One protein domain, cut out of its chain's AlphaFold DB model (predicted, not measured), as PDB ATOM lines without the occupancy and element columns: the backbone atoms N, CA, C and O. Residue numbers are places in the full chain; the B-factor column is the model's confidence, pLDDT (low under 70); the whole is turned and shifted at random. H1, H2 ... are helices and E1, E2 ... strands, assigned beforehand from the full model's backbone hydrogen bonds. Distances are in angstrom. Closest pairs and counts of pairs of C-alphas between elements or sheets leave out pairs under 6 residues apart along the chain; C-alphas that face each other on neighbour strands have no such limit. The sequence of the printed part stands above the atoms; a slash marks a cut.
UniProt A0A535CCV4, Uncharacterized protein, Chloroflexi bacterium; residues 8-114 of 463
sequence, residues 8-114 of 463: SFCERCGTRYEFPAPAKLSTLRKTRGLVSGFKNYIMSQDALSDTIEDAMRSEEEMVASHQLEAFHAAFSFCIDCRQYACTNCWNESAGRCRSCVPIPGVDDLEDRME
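What this domain is: This is residues 8 to 114 of the 463 residues of an uncharacterized protein of Chloroflexi bacterium (UniProt A0A535CCV4). A long helix, H2, makes the shaft of a rod; H1 packs on one end, and at the other lies a small head of loops with the hairpin E2 E3, beyond which residues 108 to 114, with H3, stick out. Printed are 107 residues, with three named helices and three named strands in the order E1 H1 H2 E2 E3 H3 along the chain; the class is mostly helix, helices holding 51 and strands 9 of the 60 residues in named elements, and the sheet E2 - E3 is antiparallel. The whole is extended, radius of gyration of the C-alphas 21.8 A, spans 71 by 23 by 18 A.

How they stand to each other: E1, residues 16 to 18, pairs with no named strand. H1, residues 27 to 44, touches residues 48 to 59 of H2, residues 48 to 74, opposite ways at a steep tilt of 51 degrees; the closest C-alphas, Gly 37 and Ile 52, are 4.1 A apart. E2, residues 75 to 77, and E3, residues 84 to 86, form a hairpin; N 76 and O 85, 2.9 A apart, are within hydrogen-bond range. H3, residues 109 to 114, touches no helix. In H1, H2 and H3 every O i to N i+4 pair is within range.

Where its parts are: H1 measures 25.5 A from C-alpha 27 (-8.724, -8.299, -33.231); H2 measures 39.6 A, ending at C-alpha 74 (11.656, 2.340, -49.102).

The domain as a whole: The printed part has no cut. The link E3 to H3 is long, 22 residues. Residues 20 to 24 have pLDDT under 70.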
ATOM      1  N   SER A   8       6.824  10.141 -44.689       82.69
ATOM      2  CA  SER A   8       8.221  10.521 -44.871       82.69
ATOM      3  C   SER A   8       8.413  11.128 -46.256       82.69
ATOM      4  O   SER A   8       7.657  10.880 -47.194       82.69
ATOM      5  N   PHE A   9       9.437  11.962 -46.383       88.44
ATOM      6  CA  PHE A   9       9.761  12.641 -47.629       88.44
ATOM      7  C   PHE A   9      11.158  12.233 -48.054       88.44
ATOM      8  O   PHE A   9      12.078  12.210 -47.236       88.44
ATOM      9  N   CYS A  10      11.334  11.947 -49.340       91.00
ATOM     10  CA  CYS A  10      12.675  11.902 -49.895       91.00
ATOM     11  C   CYS A  10      13.221  13.332 -49.939       91.00
ATOM     12  O   CYS A  10      12.696  14.168 -50.674       91.00
ATOM     13  N   GLU A  11      14.291  13.623 -49.197       86.19
ATOM     14  CA  GLU A  11      14.881  14.973 -49.164       86.19
ATOM     15  C   GLU A  11      15.484  15.402 -50.508       86.19
ATOM     16  O   GLU A  11      15.784  16.578 -50.703       86.19
ATOM     17  N   ARG A  12      15.657  14.464 -51.451       86.50
ATOM     18  CA  ARG A  12      16.213  14.764 -52.769       86.50
ATOM     19  C   ARG A  12      15.158  15.095 -53.815       86.50
ATOM     20  O   ARG A  12      15.212  16.163 -54.409       86.50
ATOM     21  N   CYS A  13      14.236  14.174 -54.080       89.75
ATOM     22  CA  CYS A  13      13.199  14.385 -55.092       89.75
ATOM     23  C   CYS A  13      11.930  15.031 -54.522       89.75
ATOM     24  O   CYS A  13      11.035  15.375 -55.286       89.75
ATOM     25  N   GLY A  14      11.829  15.186 -53.199       88.31
ATOM     26  CA  GLY A  14      10.660  15.761 -52.538       88.31
ATOM     27  C   GLY A  14       9.420  14.866 -52.575       88.31
ATOM     28  O   GLY A  14       8.354  15.301 -52.142       88.31
ATOM     29  N   THR A  15       9.524  13.628 -53.074       88.44
ATOM     30  CA  THR A  15       8.377  12.721 -53.123       88.44
ATOM     31  C   THR A  15       7.973  12.319 -51.711       88.44
ATOM     32  O   THR A  15       8.800  11.912 -50.887       88.44
ATOM     33  N   ARG A  16       6.678  12.470 -51.432       87.94
ATOM     34  CA  ARG A  16       6.051  12.028 -50.192       87.94
ATOM     35  C   ARG A  16       5.749  10.538 -50.308       87.94
ATOM     36  O   ARG A  16       5.139  10.114 -51.287       87.94
ATOM     37  N   TYR A  17       6.163   9.772 -49.311       84.56
ATOM     38  CA  TYR A  17       5.790   8.376 -49.146       84.56
ATOM     39  C   TYR A  17       4.886   8.268 -47.928       84.56
ATOM     40  O   TYR A  17       5.234   8.701 -46.827       84.56
ATOM     41  N   GLU A  18       3.708   7.706 -48.153       84.81
ATOM     42  CA  GLU A  18       2.737   7.430 -47.107       84.81
ATOM     43  C   GLU A  18       2.893   5.971 -46.700       84.81
ATOM     44  O   GLU A  18       2.692   5.056 -47.504       84.81
ATOM     45  N   PHE A  19       3.286   5.748 -45.451       79.88
ATOM     46  CA  PHE A  19       3.292   4.409 -44.890       79.88
ATOM     47  C   PHE A  19       1.922   4.110 -44.298       79.88
ATOM     48  O   PHE A  19       1.335   4.979 -43.644       79.88
ATOM     49  N   PRO A  20       1.414   2.874 -44.460       69.69
ATOM     50  CA  PRO A  20       0.207   2.470 -43.769       69.69
ATOM     51  C   PRO A  20       0.421   2.690 -42.268       69.69
ATOM     52  O   PRO A  20       1.332   2.119 -41.656       69.69
ATOM     53  N   ALA A  21      -0.402   3.571 -41.694       63.53
ATOM     54  CA  ALA A  21      -0.356   3.909 -40.279       63.53
ATOM     55  C   ALA A  21      -0.372   2.633 -39.429       63.53
ATOM     56  O   ALA A  21      -0.936   1.630 -39.881       63.53
ATOM     57  N   PRO A  22       0.212   2.643 -38.210       63.22
ATOM     58  CA  PRO A  22       0.177   1.479 -37.333       63.22
ATOM     59  C   PRO A  22      -1.272   1.091 -37.112       63.22
ATOM     60  O   PRO A  22      -1.998   1.714 -36.333       63.22
ATOM     61  N   ALA A  23      -1.710   0.071 -37.847       60.75
ATOM     62  CA  ALA A  23      -3.010  -0.501 -37.650       60.75
ATOM     63  C   ALA A  23      -2.966  -1.025 -36.221       60.75
ATOM     64  O   ALA A  23      -2.164  -1.904 -35.895       60.75
ATOM     65  N   LYS A  24      -3.785  -0.425 -35.349       67.00
ATOM     66  CA  LYS A  24      -4.033  -0.939 -33.999       67.00
ATOM     67  C   LYS A  24      -4.139  -2.454 -34.114       67.00
ATOM     68  O   LYS A  24      -4.849  -2.908 -35.011       67.00
ATOM     69  N   LEU A  25      -3.442  -3.188 -33.236       70.25
ATOM     70  CA  LEU A  25      -3.417  -4.654 -33.249       70.25
ATOM     71  C   LEU A  25      -4.786  -5.187 -33.666       70.25
ATOM     72  O   LEU A  25      -5.794  -4.901 -33.002       70.25
ATOM     73  N   SER A  26      -4.826  -5.890 -34.799       79.56
ATOM     74  CA  SER A  26      -6.077  -6.443 -35.300       79.56
ATOM     75  C   SER A  26      -6.692  -7.334 -34.222       79.56
ATOM     76  O   SER A  26      -5.986  -7.898 -33.379       79.56
ATOM     77  N   THR A  27      -8.016  -7.461 -34.214       80.94
ATOM     78  CA  THR A  27      -8.724  -8.299 -33.231       80.94
ATOM     79  C   THR A  27      -8.166  -9.725 -33.195       80.94
ATOM     80  O   THR A  27      -8.019 -10.289 -32.114       80.94
ATOM     81  N   LEU A  28      -7.735 -10.245 -34.349       82.50
ATOM     82  CA  LEU A  28      -7.052 -11.532 -34.483       82.50
ATOM     83  C   LEU A  28      -5.681 -11.575 -33.786       82.50
ATOM     84  O   LEU A  28      -5.372 -12.544 -33.089       82.50
ATOM     85  N   ARG A  29      -4.854 -10.527 -33.915       80.94
ATOM     86  CA  ARG A  29      -3.550 -10.468 -33.225       80.94
ATOM     87  C   ARG A  29      -3.703 -10.306 -31.716       80.94
ATOM     88  O   ARG A  29      -2.952 -10.917 -30.966       80.94
ATOM     89  N   LYS A  30      -4.735  -9.591 -31.257       83.44
ATOM     90  CA  LYS A  30      -5.067  -9.510 -29.823       83.44
ATOM     91  C   LYS A  30      -5.430 -10.875 -29.246       83.44
ATOM     92  O   LYS A  30      -4.933 -11.241 -28.186       83.44
ATOM     93  N   THR A  31      -6.245 -11.663 -29.952       88.12
ATOM     94  CA  THR A  31      -6.541 -13.036 -29.515       88.12
ATOM     95  C   THR A  31      -5.301 -13.926 -29.540       88.12
ATOM     96  O   THR A  31      -5.137 -14.751 -28.644       88.12
ATOM     97  N   ARG A  32      -4.386 -13.722 -30.500       87.62
ATOM     98  CA  ARG A  32      -3.111 -14.451 -30.552       87.62
ATOM     99  C   ARG A  32      -2.216 -14.133 -29.355       87.62
ATOM    100  O   ARG A  32      -1.714 -15.068 -28.739       87.62
ATOM    101  N   GLY A  33      -2.078 -12.858 -28.991       84.81
ATOM    102  CA  GLY A  33      -1.325 -12.430 -27.808       84.81
ATOM    103  C   GLY A  33      -1.875 -13.043 -26.518       84.81
ATOM    104  O   GLY A  33      -1.116 -13.578 -25.718       84.81
ATOM    105  N   LEU A  34      -3.203 -13.092 -26.359       88.25
ATOM    106  CA  LEU A  34      -3.844 -13.733 -25.201       88.25
ATOM    107  C   LEU A  34      -3.603 -15.251 -25.147       88.25
ATOM    108  O   LEU A  34      -3.285 -15.788 -24.085       88.25
ATOM    109  N   VAL A  35      -3.715 -15.952 -26.280       89.62
ATOM    110  CA  VAL A  35      -3.452 -17.402 -26.360       89.62
ATOM    111  C   VAL A  35      -1.973 -17.711 -26.120       89.62
ATOM    112  O   VAL A  35      -1.647 -18.669 -25.419       89.62
ATOM    113  N   SER A  36      -1.072 -16.887 -26.658       88.44
ATOM    114  CA  SER A  36       0.370 -17.011 -26.444       88.44
ATOM    115  C   SER A  36       0.745 -16.757 -24.981       88.44
ATOM    116  O   SER A  36       1.447 -17.573 -24.387       88.44
ATOM    117  N   GLY A  37       0.192 -15.711 -24.359       89.19
ATOM    118  CA  GLY A  37       0.384 -15.413 -22.938       89.19
ATOM    119  C   GLY A  37      -0.134 -16.521 -22.022       89.19
ATOM    120  O   GLY A  37       0.518 -16.859 -21.033       89.19
ATOM    121  N   PHE A  38      -1.251 -17.161 -22.382       91.75
ATOM    122  CA  PHE A  38      -1.771 -18.326 -21.662       91.75
ATOM    123  C   PHE A  38      -0.887 -19.573 -21.831       91.75
ATOM    124  O   PHE A  38      -0.638 -20.294 -20.866       91.75
ATOM    125  N   LYS A  39      -0.357 -19.822 -23.035       90.81
ATOM    126  CA  LYS A  39       0.611 -20.905 -23.269       90.81
ATOM    127  C   LYS A  39       1.892 -20.684 -22.460       90.81
ATOM    128  O   LYS A  39       2.397 -21.631 -21.860       90.81
ATOM    129  N   ASN A  40       2.387 -19.449 -22.418       87.56
ATOM    130  CA  ASN A  40       3.563 -19.091 -21.631       87.56
ATOM    131  C   ASN A  40       3.289 -19.211 -20.132       87.56
ATOM    132  O   ASN A  40       4.112 -19.793 -19.446       87.56
ATOM    133  N   TYR A  41       2.110 -18.815 -19.647       92.19
ATOM    134  CA  TYR A  41       1.690 -19.043 -18.259       92.19
ATOM    135  C   TYR A  41       1.761 -20.524 -17.857       92.19
ATOM    136  O   TYR A  41       2.314 -20.863 -16.811       92.19
ATOM    137  N   ILE A  42       1.254 -21.422 -18.715       93.88
ATOM    138  CA  ILE A  42       1.323 -22.875 -18.481       93.88
ATOM    139  C   ILE A  42       2.778 -23.361 -18.410       93.88
ATOM    140  O   ILE A  42       3.080 -24.275 -17.644       93.88
ATOM    141  N   MET A  43       3.672 -22.763 -19.198       92.69
ATOM    142  CA  MET A  43       5.075 -23.175 -19.283       92.69
ATOM    143  C   MET A  43       5.972 -22.527 -18.219       92.69
ATOM    144  O   MET A  43       6.942 -23.157 -17.804       92.69
ATOM    145  N   SER A  44       5.675 -21.302 -17.771       83.31
ATOM    146  CA  SER A  44       6.576 -20.495 -16.937       83.31
ATOM    147  C   SER A  44       6.158 -20.357 -15.471       83.31
ATOM    148  O   SER A  44       6.974 -19.934 -14.663       83.31
ATOM    149  N   GLN A  45       4.944 -20.773 -15.082       87.19
ATOM    150  CA  GLN A  45       4.398 -20.595 -13.717       87.19
ATOM    151  C   GLN A  45       4.398 -19.138 -13.200       87.19
ATOM    152  O   GLN A  45       4.176 -18.913 -12.008       87.19
ATOM    153  N   ASP A  46       4.619 -18.146 -14.064       90.44
ATOM    154  CA  ASP A  46       4.529 -16.733 -13.697       90.44
ATOM    155  C   ASP A  46       3.070 -16.306 -13.485       90.44
ATOM    156  O   ASP A  46       2.130 -17.065 -13.727       90.44
ATOM    157  N   ALA A  47       2.837 -15.077 -13.023       91.56
ATOM    158  CA  ALA A  47       1.481 -14.552 -12.945       91.56
ATOM    159  C   ALA A  47       0.873 -14.432 -14.354       91.56
ATOM    160  O   ALA A  47       1.476 -13.861 -15.259       91.56
ATOM    161  N   LEU A  48      -0.358 -14.925 -14.529       90.00
ATOM    162  CA  LEU A  48      -1.083 -14.882 -15.808       90.00
ATOM    163  C   LEU A  48      -1.199 -13.458 -16.380       90.00
ATOM    164  O   LEU A  48      -1.202 -13.282 -17.595       90.00
ATOM    165  N   SER A  49      -1.321 -12.446 -15.514       89.38
ATOM    166  CA  SER A  49      -1.343 -11.041 -15.932       89.38
ATOM    167  C   SER A  49      -0.060 -10.643 -16.646       89.38
ATOM    168  O   SER A  49      -0.121 -10.008 -17.694       89.38
ATOM    169  N   ASP A  50       1.075 -11.067 -16.103       91.31
ATOM    170  CA  ASP A  50       2.396 -10.623 -16.526       91.31
ATOM    171  C   ASP A  50       2.767 -11.311 -17.843       91.31
ATOM    172  O   ASP A  50       3.204 -10.655 -18.784       91.31
ATOM    173  N   THR A  51       2.460 -12.608 -17.982       90.88
ATOM    174  CA  THR A  51       2.692 -13.337 -19.241       90.88
ATOM    175  C   THR A  51       1.781 -12.868 -20.374       90.88
ATOM    176  O   THR A  51       2.195 -12.865 -21.534       90.88
ATOM    177  N   ILE A  52       0.539 -12.477 -20.069       90.25
ATOM    178  CA  ILE A  52      -0.369 -11.873 -21.048       90.25
ATOM    179  C   ILE A  52       0.131 -10.488 -21.453       90.25
ATOM    180  O   ILE A  52       0.115 -10.169 -22.642       90.25
ATOM    181  N   GLU A  53       0.566  -9.668 -20.499       90.75
ATOM    182  CA  GLU A  53       1.089  -8.333 -20.781       90.75
ATOM    183  C   GLU A  53       2.357  -8.401 -21.644       90.75
ATOM    184  O   GLU A  53       2.450  -7.686 -22.642       90.75
ATOM    185  N   ASP A  54       3.278  -9.314 -21.340       89.50
ATOM    186  CA  ASP A  54       4.484  -9.542 -22.141       89.50
ATOM    187  C   ASP A  54       4.163 -10.086 -23.539       89.50
ATOM    188  O   ASP A  54       4.732  -9.633 -24.539       89.50
ATOM    189  N   ALA A  55       3.198 -11.002 -23.657       89.19
ATOM    190  CA  ALA A  55       2.749 -11.492 -24.957       89.19
ATOM    191  C   ALA A  55       2.088 -10.377 -25.787       89.19
ATOM    192  O   ALA A  55       2.341 -10.257 -26.983       89.19
ATOM    193  N   MET A  56       1.293  -9.507 -25.165       86.25
ATOM    194  CA  MET A  56       0.712  -8.345 -25.841       86.25
ATOM    195  C   MET A  56       1.784  -7.337 -26.267       86.25
ATOM    196  O   MET A  56       1.750  -6.863 -27.400       86.25
ATOM    197  N   ARG A  57       2.768  -7.058 -25.404       88.50
ATOM    198  CA  ARG A  57       3.896  -6.163 -25.698       88.50
ATOM    199  C   ARG A  57       4.748  -6.673 -26.860       88.50
ATOM    200  O   ARG A  57       5.106  -5.889 -27.731       88.50
ATOM    201  N   SER A  58       5.024  -7.973 -26.915       88.25
ATOM    202  CA  SER A  58       5.781  -8.569 -28.027       88.25
ATOM    203  C   SER A  58       5.022  -8.521 -29.360       88.25
ATOM    204  O   SER A  58       5.628  -8.287 -30.404       88.25
ATOM    205  N   GLU A  59       3.691  -8.663 -29.356       87.56
ATOM    206  CA  GLU A  59       2.878  -8.441 -30.561       87.56
ATOM    207  C   GLU A  59       2.921  -6.979 -31.029       87.56
ATOM    208  O   GLU A  59       2.977  -6.726 -32.235       87.56
ATOM    209  N   GLU A  60       2.912  -6.014 -30.105       86.00
ATOM    210  CA  GLU A  60       3.081  -4.590 -30.431       86.00
ATOM    211  C   GLU A  60       4.471  -4.301 -31.006       86.00
ATOM    212  O   GLU A  60       4.585  -3.590 -32.008       86.00
ATOM    213  N   GLU A  61       5.517  -4.893 -30.430       87.56
ATOM    214  CA  GLU A  61       6.894  -4.761 -30.909       87.56
ATOM    215  C   GLU A  61       7.070  -5.347 -32.315       87.56
ATOM    216  O   GLU A  61       7.670  -4.698 -33.168       87.56
ATOM    217  N   MET A  62       6.459  -6.500 -32.615       85.62
ATOM    218  CA  MET A  62       6.460  -7.077 -33.969       85.62
ATOM    219  C   MET A  62       5.742  -6.195 -34.999       85.62
ATOM    220  O   MET A  62       6.117  -6.161 -36.172       85.62
ATOM    221  N   VAL A  63       4.677  -5.489 -34.604       84.06
ATOM    222  CA  VAL A  63       4.028  -4.518 -35.500       84.06
ATOM    223  C   VAL A  63       4.956  -3.331 -35.742       84.06
ATOM    224  O   VAL A  63       5.107  -2.914 -36.888       84.06
ATOM    225  N   ALA A  64       5.603  -2.817 -34.696       83.38
ATOM    226  CA  ALA A  64       6.547  -1.714 -34.821       83.38
ATOM    227  C   ALA A  64       7.773  -2.089 -35.675       83.38
ATOM    228  O   ALA A  64       8.185  -1.296 -36.522       83.38
ATOM    229  N   SER A  65       8.325  -3.297 -35.518       86.06
ATOM    230  CA  SER A  65       9.474  -3.761 -36.304       86.06
ATOM    231  C   SER A  65       9.139  -3.869 -37.789       86.06
ATOM    232  O   SER A  65       9.883  -3.352 -38.615       86.06
ATOM    233  N   HIS A  66       7.973  -4.422 -38.134       84.88
ATOM    234  CA  HIS A  66       7.512  -4.505 -39.522       84.88
ATOM    235  C   HIS A  66       7.348  -3.116 -40.165       84.88
ATOM    236  O   HIS A  66       7.566  -2.943 -41.362       84.88
ATOM    237  N   GLN A  67       6.970  -2.096 -39.390       82.75
ATOM    238  CA  GLN A  67       6.915  -0.722 -39.898       82.75
ATOM    239  C   GLN A  67       8.299  -0.132 -40.157       82.75
ATOM    240  O   GLN A  67       8.489   0.547 -41.163       82.75
ATOM    241  N   LEU A  68       9.262  -0.398 -39.274       83.62
ATOM    242  CA  LEU A  68      10.647   0.026 -39.477       83.62
ATOM    243  C   LEU A  68      11.278  -0.689 -40.676       83.62
ATOM    244  O   LEU A  68      11.991  -0.057 -41.450       83.62
ATOM    245  N   GLU A  69      10.974  -1.969 -40.876       86.69
ATOM    246  CA  GLU A  69      11.389  -2.721 -42.063       86.69
ATOM    247  C   GLU A  69      10.775  -2.139 -43.339       86.69
ATOM    248  O   GLU A  69      11.498  -1.914 -44.306       86.69
ATOM    249  N   ALA A  70       9.479  -1.807 -43.334       85.06
ATOM    250  CA  ALA A  70       8.840  -1.130 -44.463       85.06
ATOM    251  C   ALA A  70       9.484   0.239 -44.756       85.06
ATOM    252  O   ALA A  70       9.659   0.607 -45.919       85.06
ATOM    253  N   PHE A  71       9.889   0.974 -43.716       85.25
ATOM    254  CA  PHE A  71      10.625   2.228 -43.861       85.25
ATOM    255  C   PHE A  71      12.017   2.011 -44.472       85.25
ATOM    256  O   PHE A  71      12.358   2.676 -45.449       85.25
ATOM    257  N   HIS A  72      12.796   1.055 -43.959       85.88
ATOM    258  CA  HIS A  72      14.127   0.727 -44.487       85.88
ATOM    259  C   HIS A  72      14.084   0.114 -45.893       85.88
ATOM    260  O   HIS A  72      15.040   0.260 -46.647       85.88
ATOM    261  N   ALA A  73      12.983  -0.537 -46.273       87.06
ATOM    262  CA  ALA A  73      12.788  -1.038 -47.630       87.06
ATOM    263  C   ALA A  73      12.567   0.098 -48.646       87.06
ATOM    264  O   ALA A  73      12.963  -0.023 -49.803       87.06
ATOM    265  N   ALA A  74      11.934   1.198 -48.229       87.81
ATOM    266  CA  ALA A  74      11.656   2.340 -49.102       87.81
ATOM    267  C   ALA A  74      12.778   3.393 -49.103       87.81
ATOM    268  O   ALA A  74      12.948   4.109 -50.096       87.81
ATOM    269  N   PHE A  75      13.530   3.500 -48.003       92.19
ATOM    270  CA  PHE A  75      14.542   4.532 -47.802       92.19
ATOM    271  C   PHE A  75      15.888   3.965 -47.376       92.19
ATOM    272  O   PHE A  75      16.009   3.281 -46.361       92.19
ATOM    273  N   SER A  76      16.925   4.400 -48.083       93.12
ATOM    274  CA  SER A  76      18.319   4.124 -47.754       93.12
ATOM    275  C   SER A  76      18.968   5.366 -47.146       93.12
ATOM    276  O   SER A  76      18.796   6.489 -47.633       93.12
ATOM    277  N   PHE A  77      19.726   5.188 -46.063       93.69
ATOM    278  CA  PHE A  77      20.465   6.273 -45.418       93.69
ATOM    279  C   PHE A  77      21.829   6.463 -46.086       93.69
ATOM    280  O   PHE A  77      22.668   5.562 -46.076       93.69
ATOM    281  N   CYS A  78      22.090   7.651 -46.631       95.44
ATOM    282  CA  CYS A  78      23.408   7.966 -47.169       95.44
ATOM    283  C   CYS A  78      24.350   8.430 -46.063       95.44
ATOM    284  O   CYS A  78      24.091   9.440 -45.412       95.44
ATOM    285  N   ILE A  79      25.491   7.763 -45.908       95.81
ATOM    286  CA  ILE A  79      26.471   8.124 -44.877       95.81
ATOM    287  C   ILE A  79      27.195   9.456 -45.150       95.81
ATOM    288  O   ILE A  79      27.571  10.132 -44.196       95.81
ATOM    289  N   ASP A  80      27.352   9.866 -46.416       96.25
ATOM    290  CA  ASP A  80      28.084  11.096 -46.763       96.25
ATOM    291  C   ASP A  80      27.267  12.352 -46.457       96.25
ATOM    292  O   ASP A  80      27.731  13.245 -45.753       96.25
ATOM    293  N   CYS A  81      26.030  12.418 -46.962       95.00
ATOM    294  CA  CYS A  81      25.159  13.569 -46.725       95.00
ATOM    295  C   CYS A  81      24.291  13.428 -45.467       95.00
ATOM    296  O   CYS A  81      23.690  14.410 -45.047       95.00
ATOM    297  N   ARG A  82      24.253  12.243 -44.839       94.25
ATOM    298  CA  ARG A  82      23.420  11.916 -43.664       94.25
ATOM    299  C   ARG A  82      21.923  12.148 -43.884       94.25
ATOM    300  O   ARG A  82      21.209  12.504 -42.952       94.25
ATOM    301  N   GLN A  83      21.460  11.934 -45.112       91.88
ATOM    302  CA  GLN A  83      20.059  12.093 -45.505       91.88
ATOM    303  C   GLN A  83      19.469  10.759 -45.957       91.88
ATOM    304  O   GLN A  83      20.176   9.909 -46.510       91.88
ATOM    305  N   TYR A  84      18.160  10.601 -45.753       92.44
ATOM    306  CA  TYR A  84      17.390   9.489 -46.301       92.44
ATOM    307  C   TYR A  84      17.047   9.756 -47.769       92.44
ATOM    308  O   TYR A  84      16.523  10.816 -48.118       92.44
ATOM    309  N   ALA A  85      17.338   8.785 -48.630       94.31
ATOM    310  CA  ALA A  85      17.018   8.817 -50.050       94.31
ATOM    311  C   ALA A  85      16.091   7.651 -50.398       94.31
ATOM    312  O   ALA A  85      16.277   6.543 -49.899       94.31
ATOM    313  N   CYS A  86      15.102   7.894 -51.256       93.75
ATOM    314  CA  CYS A  86      14.291   6.812 -51.803       93.75
ATOM    315  C   CYS A  86      15.118   5.920 -52.737       93.75
ATOM    316  O   CYS A  86      16.158   6.345 -53.251       93.75
ATOM    317  N   THR A  87      14.615   4.719 -53.012       91.56
ATOM    318  CA  THR A  87      15.233   3.742 -53.925       91.56
ATOM    319  C   THR A  87      15.580   4.324 -55.302       91.56
ATOM    320  O   THR A  87      16.641   4.027 -55.839       91.56
ATOM    321  N   ASN A  88      14.769   5.242 -55.843       92.12
ATOM    322  CA  ASN A  88      15.063   5.911 -57.120       92.12
ATOM    323  C   ASN A  88      16.246   6.890 -57.043       92.12
ATOM    324  O   ASN A  88      16.964   7.082 -58.022       92.12
ATOM    325  N   CYS A  89      16.456   7.532 -55.892       93.81
ATOM    326  CA  CYS A  89      17.559   8.473 -55.666       93.81
ATOM    327  C   CYS A  89      18.808   7.798 -55.079       93.81
ATOM    328  O   CYS A  89      19.783   8.489 -54.743       93.81
ATOM    329  N   TRP A  90      18.776   6.476 -54.931       95.25
ATOM    330  CA  TRP A  90      19.832   5.665 -54.354       95.25
ATOM    331  C   TRP A  90      20.687   5.008 -55.439       95.25
ATOM    332  O   TRP A  90      20.187   4.606 -56.487       95.25
ATOM    333  N   ASN A  91      21.993   4.955 -55.201       95.06
ATOM    334  CA  ASN A  91      22.952   4.253 -56.035       95.06
ATOM    335  C   ASN A  91      23.374   2.979 -55.292       95.06
ATOM    336  O   ASN A  91      24.188   3.023 -54.365       95.06
ATOM    337  N   GLU A  92      22.797   1.853 -55.711       94.06
ATOM    338  CA  GLU A  92      22.984   0.558 -55.056       94.06
ATOM    339  C   GLU A  92      24.431   0.061 -55.148       94.06
ATOM    340  O   GLU A  92      24.958  -0.474 -54.176       94.06
ATOM    341  N   SER A  93      25.119   0.304 -56.270       94.81
ATOM    342  CA  SER A  93      26.497  -0.168 -56.462       94.81
ATOM    343  C   SER A  93      27.496   0.561 -55.563       94.81
ATOM    344  O   SER A  93      28.477  -0.031 -55.120       94.81
ATOM    345  N   ALA A  94      27.232   1.833 -55.256       94.00
ATOM    346  CA  ALA A  94      28.077   2.641 -54.383       94.00
ATOM    347  C   ALA A  94      27.665   2.578 -52.902       94.00
ATOM    348  O   ALA A  94      28.415   3.049 -52.045       94.00
ATOM    349  N   GLY A  95      26.469   2.069 -52.580       95.31
ATOM    350  CA  GLY A  95      25.901   2.181 -51.231       95.31
ATOM    351  C   GLY A  95      25.785   3.643 -50.774       95.31
ATOM    352  O   GLY A  95      26.024   3.981 -49.608       95.31
ATOM    353  N   ARG A  96      25.513   4.538 -51.726       95.81
ATOM    354  CA  ARG A  96      25.463   5.992 -51.556       95.81
ATOM    355  C   ARG A  96      24.277   6.531 -52.330       95.81
ATOM    356  O   ARG A  96      23.709   5.882 -53.195       95.81
ATOM    357  N   CYS A  97      23.897   7.762 -52.052       95.31
ATOM    358  CA  CYS A  97      22.821   8.394 -52.787       95.31
ATOM    359  C   CYS A  97      23.367   9.020 -54.100       95.31
ATOM    360  O   CYS A  97      24.472   9.559 -54.115       95.31
ATOM    361  N   ARG A  98      22.566   9.030 -55.176       92.25
ATOM    362  CA  ARG A  98      22.916   9.517 -56.534       92.25
ATOM    363  C   ARG A  98      23.467  10.954 -56.660       92.25
ATOM    364  O   ARG A  98      24.087  11.276 -57.653       92.25
ATOM    365  N   SER A  99      23.287  11.837 -55.677       90.88
ATOM    366  CA  SER A  99      23.916  13.170 -55.677       90.88
ATOM    367  C   SER A  99      25.313  13.170 -55.072       90.88
ATOM    368  O   SER A  99      26.084  14.077 -55.350       90.88
ATOM    369  N   CYS A 100      25.611  12.229 -54.172       94.62
ATOM    370  CA  CYS A 100      26.953  12.062 -53.621       94.62
ATOM    371  C   CYS A 100      27.808  11.256 -54.595       94.62
ATOM    372  O   CYS A 100      28.964  11.595 -54.813       94.62
ATOM    373  N   VAL A 101      27.220  10.212 -55.188       95.06
ATOM    374  CA  VAL A 101      27.863   9.376 -56.204       95.06
ATOM    375  C   VAL A 101      26.881   9.165 -57.361       95.06
ATOM    376  O   VAL A 101      26.075   8.226 -57.304       95.06
ATOM    377  N   PRO A 102      26.905  10.049 -58.376       91.50
ATOM    378  CA  PRO A 102      26.121   9.894 -59.599       91.50
ATOM    379  C   PRO A 102      26.451   8.577 -60.299       91.50
ATOM    380  O   PRO A 102      27.601   8.132 -60.278       91.50
ATOM    381  N   ILE A 103      25.445   7.936 -60.891       87.50
ATOM    382  CA  ILE A 103      25.666   6.749 -61.719       87.50
ATOM    383  C   ILE A 103      26.077   7.224 -63.121       87.50
ATOM    384  O   ILE A 103      25.258   7.878 -63.777       87.50
ATOM    385  N   PRO A 104      27.291   6.893 -63.598       81.00
ATOM    386  CA  PRO A 104      27.692   7.222 -64.963       81.00
ATOM    387  C   PRO A 104      26.734   6.555 -65.966       81.00
ATOM    388  O   PRO A 104      26.367   5.390 -65.799       81.00
ATOM    389  N   GLY A 105      26.293   7.313 -66.964       79.94
ATOM    390  CA  GLY A 105      25.335   6.937 -68.007       79.94
ATOM    391  C   GLY A 105      23.854   7.001 -67.616       79.94
ATOM    392  O   GLY A 105      22.997   6.732 -68.452       79.94
ATOM    393  N   VAL A 106      23.507   7.304 -66.356       75.94
ATOM    394  CA  VAL A 106      22.092   7.456 -65.937       75.94
ATOM    395  C   VAL A 106      21.832   8.798 -65.259       75.94
ATOM    396  O   VAL A 106      20.754   9.367 -65.410       75.94
ATOM    397  N   ASP A 107      22.800   9.299 -64.493       70.69
ATOM    398  CA  ASP A 107      22.765  10.637 -63.891       70.69
ATOM    399  C   ASP A 107      23.666  11.633 -64.617       70.69
ATOM    400  O   ASP A 107      23.847  12.747 -64.118       70.69
ATOM    401  N   ASP A 108      24.246  11.249 -65.757       76.62
ATOM    402  CA  ASP A 108      25.054  12.176 -66.529       76.62
ATOM    403  C   ASP A 108      24.168  13.341 -66.962       76.62
ATOM    404  O   ASP A 108      23.169  13.210 -67.675       76.62
ATOM    405  N   LEU A 109      24.508  14.509 -66.420       71.00
ATOM    406  CA  LEU A 109      23.802  15.753 -66.679       71.00
ATOM    407  C   LEU A 109      23.764  16.034 -68.184       71.00
ATOM    408  O   LEU A 109      22.780  16.586 -68.664       71.00
ATOM    409  N   GLU A 110      24.805  15.603 -68.895       72.75
ATOM    410  CA  GLU A 110      24.952  15.691 -70.343       72.75
ATOM    411  C   GLU A 110      23.882  14.867 -71.066       72.75
ATOM    412  O   GLU A 110      23.090  15.450 -71.800       72.75
ATOM    413  N   ASP A 111      23.727  13.580 -70.738       71.38
ATOM    414  CA  ASP A 111      22.675  12.721 -71.305       71.38
ATOM    415  C   ASP A 111      21.271  13.263 -71.000       71.38
ATOM    416  O   ASP A 111      20.356  13.205 -71.825       71.38
ATOM    417  N   ARG A 112      21.073  13.837 -69.806       70.56
ATOM    418  CA  ARG A 112      19.780  14.418 -69.415       70.56
ATOM    419  C   ARG A 112      19.493  15.740 -70.130       70.56
ATOM    420  O   ARG A 112      18.331  16.027 -70.421       70.56
ATOM    421  N   MET A 113      20.521  16.544 -70.391       78.31
ATOM    422  CA  MET A 113      20.420  17.765 -71.192       78.31
ATOM    423  C   MET A 113      20.182  17.435 -72.663       78.31
ATOM    424  O   MET A 113      19.349  18.076 -73.296       78.31
ATOM    425  N   GLU A 114      20.844  16.410 -73.186       80.38
ATOM    426  CA  GLU A 114      20.684  15.955 -74.563       80.38
ATOM    427  C   GLU A 114      19.293  15.344 -74.788       80.38
ATOM    428  O   GLU A 114      18.614  15.686 -75.756       80.38
TER     429      GLU A 114